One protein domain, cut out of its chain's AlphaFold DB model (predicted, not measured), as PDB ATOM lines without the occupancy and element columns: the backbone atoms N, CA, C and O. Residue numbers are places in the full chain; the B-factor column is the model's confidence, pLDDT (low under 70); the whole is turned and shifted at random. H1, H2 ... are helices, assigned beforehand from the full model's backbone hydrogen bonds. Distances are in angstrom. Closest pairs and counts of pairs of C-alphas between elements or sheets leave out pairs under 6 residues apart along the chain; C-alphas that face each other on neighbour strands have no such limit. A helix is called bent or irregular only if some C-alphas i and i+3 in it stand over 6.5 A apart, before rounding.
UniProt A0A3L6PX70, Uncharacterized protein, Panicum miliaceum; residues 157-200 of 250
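Overview. This is residues 157 to 200 of the 250 residues of an uncharacterized protein of Panicum miliaceum (UniProt A0A3L6PX70). Three short helices make a small, flat cluster: H2 and H3 form a helical hairpin, side by side and running opposite ways, and H1 stands crosswise at the end of the hairpin where H2 begins and H3 ends. H1 meets that hairpin mainly by its first residue, Gly 157, and the loops that join the helices lie round the outside. The printed part has 44 residues with three named helices in the order H1, H2, H3 and no named strand; its class is all helix. The whole is compact, with a radius of gyration of the C-alphas of 10.3 A, and it spans 28 by 23 by 11 A.

Along the chain. Begin with H2, residues 172 to 179, which shares with H3 the greatest length in residues, eight. Find C-alpha 172 at (14.126, 44.006, -2.685); from there H2 runs 11.8 A to C-alpha 179 at (6.529, 47.650, -10.913). Next look at H3, residues 190 to 197, which covers 11.3 A and ends at C-alpha 197 at (12.962, 47.155, -14.470). H3 is irregular, but only just: C-alphas 191 and 194 are 6.9 A apart. Then go back to H1, residues 157 to 163, which begins at C-alpha 157 at (16.844, 46.711, -11.201) and is 10.0 A long.

Arrangement. Look first at the hairpin of H2 and H3, which touch at a shallow tilt of 20 degrees and run opposite ways. Their closest C-alphas are those of Ile 179 and Gln 193, 6.6 A apart. From H3, turn to H1: the two touch, and the closest C-alphas, those of Gly 157 and Leu 197, are 5.1 A apart. H1 and H3 run the same way at a steep tilt of 54 degrees. H1 and H2 only just touch, with 3 pairs of C-alphas within 8 A, the closest being those of Gly 157 and Trp 176 at 6.9 A. Their lines are about perpendicular, only just, at 70.1 degrees. The helix packing is mostly crossed, only just: of the three touching pairs, one is at a shallow tilt. On the backbone, each O i to N i+4 pair of H1 is within hydrogen-bond range, against 3 of 4 in H2 and 2 of 4 in H3.

Size, cuts and confidence. For the greatest distance, look to Asn 169 and Glu 191, whose C-alphas are 30.5 A apart. The first and last printed C-alphas, of Gly 157 and Lys 200, are 9.4 A apart. The printed part has no cut. The links from H1 to H2, 8 residues, and from H2 to H3, 10 residues, are short. The mean pLDDT of the printed part is 78.0; you will find values under 70 at residue 165, residues 167 to 169 and residues 181 to 187.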
ATOM      1  N   GLY A 157      17.846  47.213 -10.253       86.06
ATOM      2  CA  GLY A 157      16.844  46.711 -11.201       86.06
ATOM      3  C   GLY A 157      17.430  45.765 -12.253       86.06
ATOM      4  O   GLY A 157      16.839  44.722 -12.530       86.06
ATOM      5  N   SER A 158      18.628  46.067 -12.769       87.88
ATOM      6  CA  SER A 158      19.346  45.201 -13.711       87.88
ATOM      7  C   SER A 158      19.810  43.913 -13.041       87.88
ATOM      8  O   SER A 158      19.723  42.854 -13.648       87.88
ATOM      9  N   ILE A 159      20.252  43.989 -11.780       86.69
ATOM     10  CA  ILE A 159      20.655  42.810 -10.999       86.69
ATOM     11  C   ILE A 159      19.464  41.857 -10.825       86.69
ATOM     12  O   ILE A 159      19.578  40.669 -11.113       86.69
ATOM     13  N   ILE A 160      18.305  42.375 -10.403       86.56
ATOM     14  CA  ILE A 160      17.090  41.567 -10.210       86.56
ATOM     15  C   ILE A 160      16.641  40.944 -11.537       86.56
ATOM     16  O   ILE A 160      16.375  39.744 -11.584       86.56
ATOM     17  N   LYS A 161      16.629  41.732 -12.621       85.44
ATOM     18  CA  LYS A 161      16.304  41.255 -13.972       85.44
ATOM     19  C   LYS A 161      17.251  40.141 -14.426       85.44
ATOM     20  O   LYS A 161      16.783  39.104 -14.882       85.44
ATOM     21  N   ALA A 162      18.563  40.340 -14.283       81.56
ATOM     22  CA  ALA A 162      19.583  39.374 -14.693       81.56
ATOM     23  C   ALA A 162      19.514  38.074 -13.880       81.56
ATOM     24  O   ALA A 162      19.853  37.004 -14.377       81.56
ATOM     25  N   PHE A 163      19.077  38.145 -12.621       78.75
ATOM     26  CA  PHE A 163      18.974  36.962 -11.772       78.75
ATOM     27  C   PHE A 163      17.700  36.153 -12.004       78.75
ATOM     28  O   PHE A 163      17.683  34.982 -11.622       78.75
ATOM     29  N   GLY A 164      16.646  36.755 -12.566       70.44
ATOM     30  CA  GLY A 164      15.316  36.160 -12.740       70.44
ATOM     31  C   GLY A 164      14.552  35.946 -11.425       70.44
ATOM     32  O   GLY A 164      13.340  36.132 -11.372       70.44
ATOM     33  N   GLN A 165      15.258  35.597 -10.347       67.31
ATOM     34  CA  GLN A 165      14.764  35.493  -8.978       67.31
ATOM     35  C   GLN A 165      15.820  36.054  -8.017       67.31
ATOM     36  O   GLN A 165      17.003  35.708  -8.086       67.31
ATOM     37  N   TRP A 166      15.400  36.951  -7.128       74.19
ATOM     38  CA  TRP A 166      16.266  37.523  -6.097       74.19
ATOM     39  C   TRP A 166      16.531  36.505  -4.985       74.19
ATOM     40  O   TRP A 166      15.680  35.640  -4.752       74.19
ATOM     41  N   PRO A 167      17.666  36.600  -4.264       67.19
ATOM     42  CA  PRO A 167      17.884  35.778  -3.089       67.19
ATOM     43  C   PRO A 167      16.708  35.896  -2.112       67.19
ATOM     44  O   PRO A 167      16.332  37.006  -1.728       67.19
ATOM     45  N   PRO A 168      16.136  34.770  -1.680       60.31
ATOM     46  CA  PRO A 168      14.845  34.762  -1.002       60.31
ATOM     47  C   PRO A 168      14.882  35.328   0.425       60.31
ATOM     48  O   PRO A 168      13.845  35.636   1.002       60.31
ATOM     49  N   ASN A 169      16.081  35.540   0.970       66.38
ATOM     50  CA  ASN A 169      16.292  36.160   2.278       66.38
ATOM     51  C   ASN A 169      16.243  37.702   2.208       66.38
ATOM     52  O   ASN A 169      16.442  38.377   3.216       66.38
ATOM     53  N   GLY A 170      16.026  38.277   1.019       71.75
ATOM     54  CA  GLY A 170      15.852  39.712   0.807       71.75
ATOM     55  C   GLY A 170      14.419  40.074   0.417       71.75
ATOM     56  O   GLY A 170      13.663  39.234  -0.047       71.75
ATOM     57  N   CYS A 171      14.057  41.349   0.574       82.62
ATOM     58  CA  CYS A 171      12.731  41.879   0.214       82.62
ATOM     59  C   CYS A 171      12.759  42.858  -0.971       82.62
ATOM     60  O   CYS A 171      11.747  43.476  -1.301       82.62
ATOM     61  N   VAL A 172      13.927  43.047  -1.589       85.25
ATOM     62  CA  VAL A 172      14.126  44.006  -2.685       85.25
ATOM     63  C   VAL A 172      13.349  43.585  -3.938       85.25
ATOM     64  O   VAL A 172      12.867  44.437  -4.683       85.25
ATOM     65  N   ASP A 173      13.162  42.287  -4.157       83.62
ATOM     66  CA  ASP A 173      12.333  41.762  -5.242       83.62
ATOM     67  C   ASP A 173      10.875  42.194  -5.150       83.62
ATOM     68  O   ASP A 173      10.241  42.358  -6.187       83.62
ATOM     69  N   ASN A 174      10.355  42.451  -3.946       85.88
ATOM     70  CA  ASN A 174       9.015  43.008  -3.784       85.88
ATOM     71  C   ASN A 174       8.904  44.400  -4.420       85.88
ATOM     72  O   ASN A 174       7.862  44.716  -4.993       85.88
ATOM     73  N   LEU A 175       9.969  45.216  -4.387       86.50
ATOM     74  CA  LEU A 175       9.987  46.509  -5.083       86.50
ATOM     75  C   LEU A 175       9.907  46.311  -6.597       86.50
ATOM     76  O   LEU A 175       9.105  46.963  -7.257       86.50
ATOM     77  N   TRP A 176      10.694  45.382  -7.142       87.31
ATOM     78  CA  TRP A 176      10.710  45.091  -8.578       87.31
ATOM     79  C   TRP A 176       9.371  44.507  -9.057       87.31
ATOM     80  O   TRP A 176       8.780  45.022 -10.002       87.31
ATOM     81  N   LYS A 177       8.826  43.513  -8.339       85.44
ATOM     82  CA  LYS A 177       7.518  42.881  -8.603       85.44
ATOM     83  C   LYS A 177       6.334  43.842  -8.485       85.44
ATOM     84  O   LYS A 177       5.288  43.586  -9.065       85.44
ATOM     85  N   SER A 178       6.474  44.922  -7.713       85.56
ATOM     86  CA  SER A 178       5.441  45.961  -7.619       85.56
ATOM     87  C   SER A 178       5.353  46.810  -8.892       85.56
ATOM     88  O   SER A 178       4.311  47.399  -9.158       85.56
ATOM     89  N   ILE A 179       6.445  46.894  -9.656       85.44
ATOM     90  CA  ILE A 179       6.529  47.650 -10.913       85.44
ATOM     91  C   ILE A 179       6.201  46.738 -12.094       85.44
ATOM     92  O   ILE A 179       5.503  47.159 -13.015       85.44
ATOM     93  N   ASP A 180       6.712  45.506 -12.059       81.56
ATOM     94  CA  ASP A 180       6.332  44.457 -12.999       81.56
ATOM     95  C   ASP A 180       4.831  44.154 -12.848       81.56
ATOM     96  O   ASP A 180       4.257  44.360 -11.780       81.56
ATOM     97  N   HIS A 181       4.173  43.727 -13.925       66.94
ATOM     98  CA  HIS A 181       2.714  43.787 -14.139       66.94
ATOM     99  C   HIS A 181       1.810  42.981 -13.160       66.94
ATOM    100  O   HIS A 181       0.658  42.695 -13.480       66.94
ATOM    101  N   GLY A 182       2.287  42.599 -11.971       62.09
ATOM    102  CA  GLY A 182       1.634  41.667 -11.051       62.09
ATOM    103  C   GLY A 182       1.050  42.224  -9.744       62.09
ATOM    104  O   GLY A 182       0.441  41.439  -9.023       62.09
ATOM    105  N   SER A 183       1.205  43.511  -9.383       55.19
ATOM    106  CA  SER A 183       0.624  44.019  -8.112       55.19
ATOM    107  C   SER A 183       0.397  45.539  -8.011       55.19
ATOM    108  O   SER A 183      -0.496  45.978  -7.289       55.19
ATOM    109  N   GLY A 184       1.165  46.366  -8.730       56.72
ATOM    110  CA  GLY A 184       1.133  47.829  -8.593       56.72
ATOM    111  C   GLY A 184       0.580  48.580  -9.803       56.72
ATOM    112  O   GLY A 184       1.092  49.655 -10.118       56.72
ATOM    113  N   GLU A 185      -0.431  48.048 -10.495       60.78
ATOM    114  CA  GLU A 185      -1.047  48.718 -11.650       60.78
ATOM    115  C   GLU A 185      -1.464  50.160 -11.283       60.78
ATOM    116  O   GLU A 185      -2.227  50.392 -10.346       60.78
ATOM    117  N   GLY A 186      -0.876  51.151 -11.965       65.38
ATOM    118  CA  GLY A 186      -1.063  52.582 -11.675       65.38
ATOM    119  C   GLY A 186      -0.083  53.221 -10.673       65.38
ATOM    120  O   GLY A 186      -0.127  54.435 -10.493       65.38
ATOM    121  N   SER A 187       0.832  52.460 -10.058       68.94
ATOM    122  CA  SER A 187       1.812  52.983  -9.080       68.94
ATOM    123  C   SER A 187       3.018  53.672  -9.730       68.94
ATOM    124  O   SER A 187       3.615  54.574  -9.146       68.94
ATOM    125  N   VAL A 188       3.378  53.261 -10.950       77.50
ATOM    126  CA  VAL A 188       4.496  53.817 -11.724       77.50
ATOM    127  C   VAL A 188       4.010  54.188 -13.119       77.50
ATOM    128  O   VAL A 188       3.289  53.425 -13.761       77.50
ATOM    129  N   ARG A 189       4.430  55.363 -13.599       77.44
ATOM    130  CA  ARG A 189       4.163  55.821 -14.968       77.44
ATOM    131  C   ARG A 189       4.740  54.836 -15.982       77.44
ATOM    132  O   ARG A 189       5.874  54.390 -15.815       77.44
ATOM    133  N   GLN A 190       3.994  54.539 -17.041       77.50
ATOM    134  CA  GLN A 190       4.389  53.537 -18.034       77.50
ATOM    135  C   GLN A 190       5.755  53.861 -18.662       77.50
ATOM    136  O   GLN A 190       6.590  52.974 -18.819       77.50
ATOM    137  N   GLU A 191       6.030  55.140 -18.922       78.25
ATOM    138  CA  GLU A 191       7.312  55.618 -19.449       78.25
ATOM    139  C   GLU A 191       8.510  55.400 -18.505       78.25
ATOM    140  O   GLU A 191       9.653  55.372 -18.957       78.25
ATOM    141  N   CYS A 192       8.272  55.228 -17.201       80.12
ATOM    142  CA  CYS A 192       9.320  55.038 -16.199       80.12
ATOM    143  C   CYS A 192       9.595  53.561 -15.884       80.12
ATOM    144  O   CYS A 192      10.607  53.262 -15.254       80.12
ATOM    145  N   GLN A 193       8.727  52.634 -16.299       82.62
ATOM    146  CA  GLN A 193       8.866  51.215 -15.948       82.62
ATOM    147  C   GLN A 193      10.162  50.616 -16.499       82.62
ATOM    148  O   GLN A 193      10.894  49.948 -15.772       82.62
ATOM    149  N   SER A 194      10.501  50.917 -17.754       83.88
ATOM    150  CA  SER A 194      11.735  50.436 -18.385       83.88
ATOM    151  C   SER A 194      12.996  50.938 -17.671       83.88
ATOM    152  O   SER A 194      13.958  50.183 -17.537       83.88
ATOM    153  N   LEU A 195      12.968  52.167 -17.141       84.81
ATOM    154  CA  LEU A 195      14.070  52.763 -16.379       84.81
ATOM    155  C   LEU A 195      14.312  52.066 -15.034       84.81
ATOM    156  O   LEU A 195      15.413  52.152 -14.506       84.81
ATOM    157  N   LEU A 196      13.301  51.403 -14.469       86.00
ATOM    158  CA  LEU A 196      13.388  50.754 -13.157       86.00
ATOM    159  C   LEU A 196      13.560  49.235 -13.266       86.00
ATOM    160  O   LEU A 196      14.319  48.651 -12.494       86.00
ATOM    161  N   LEU A 197      12.896  48.600 -14.236       86.75
ATOM    162  CA  LEU A 197      12.962  47.155 -14.470       86.75
ATOM    163  C   LEU A 197      14.218  46.742 -15.244       86.75
ATOM    164  O   LEU A 197      14.709  45.631 -15.064       86.75
ATOM    165  N   SER A 198      14.733  47.620 -16.110       86.00
ATOM    166  CA  SER A 198      15.917  47.364 -16.935       86.00
ATOM    167  C   SER A 198      16.788  48.618 -17.120       86.00
ATOM    168  O   SER A 198      17.042  49.023 -18.259       86.00
ATOM    169  N   PRO A 199      17.248  49.250 -16.026       87.94
ATOM    170  CA  PRO A 199      18.121  50.410 -16.109       87.94
ATOM    171  C   PRO A 199      19.415  50.095 -16.859       87.94
ATOM    172  O   PRO A 199      19.975  48.997 -16.767       87.94
ATOM    173  N   LYS A 200      19.901  51.102 -17.579       86.94
ATOM    174  CA  LYS A 200      21.194  51.064 -18.253       86.94
ATOM    175  C   LYS A 200      22.301  51.523 -17.306       86.94
ATOM    176  O   LYS A 200      22.071  52.403 -16.473       86.94
TER     177      LYS A 200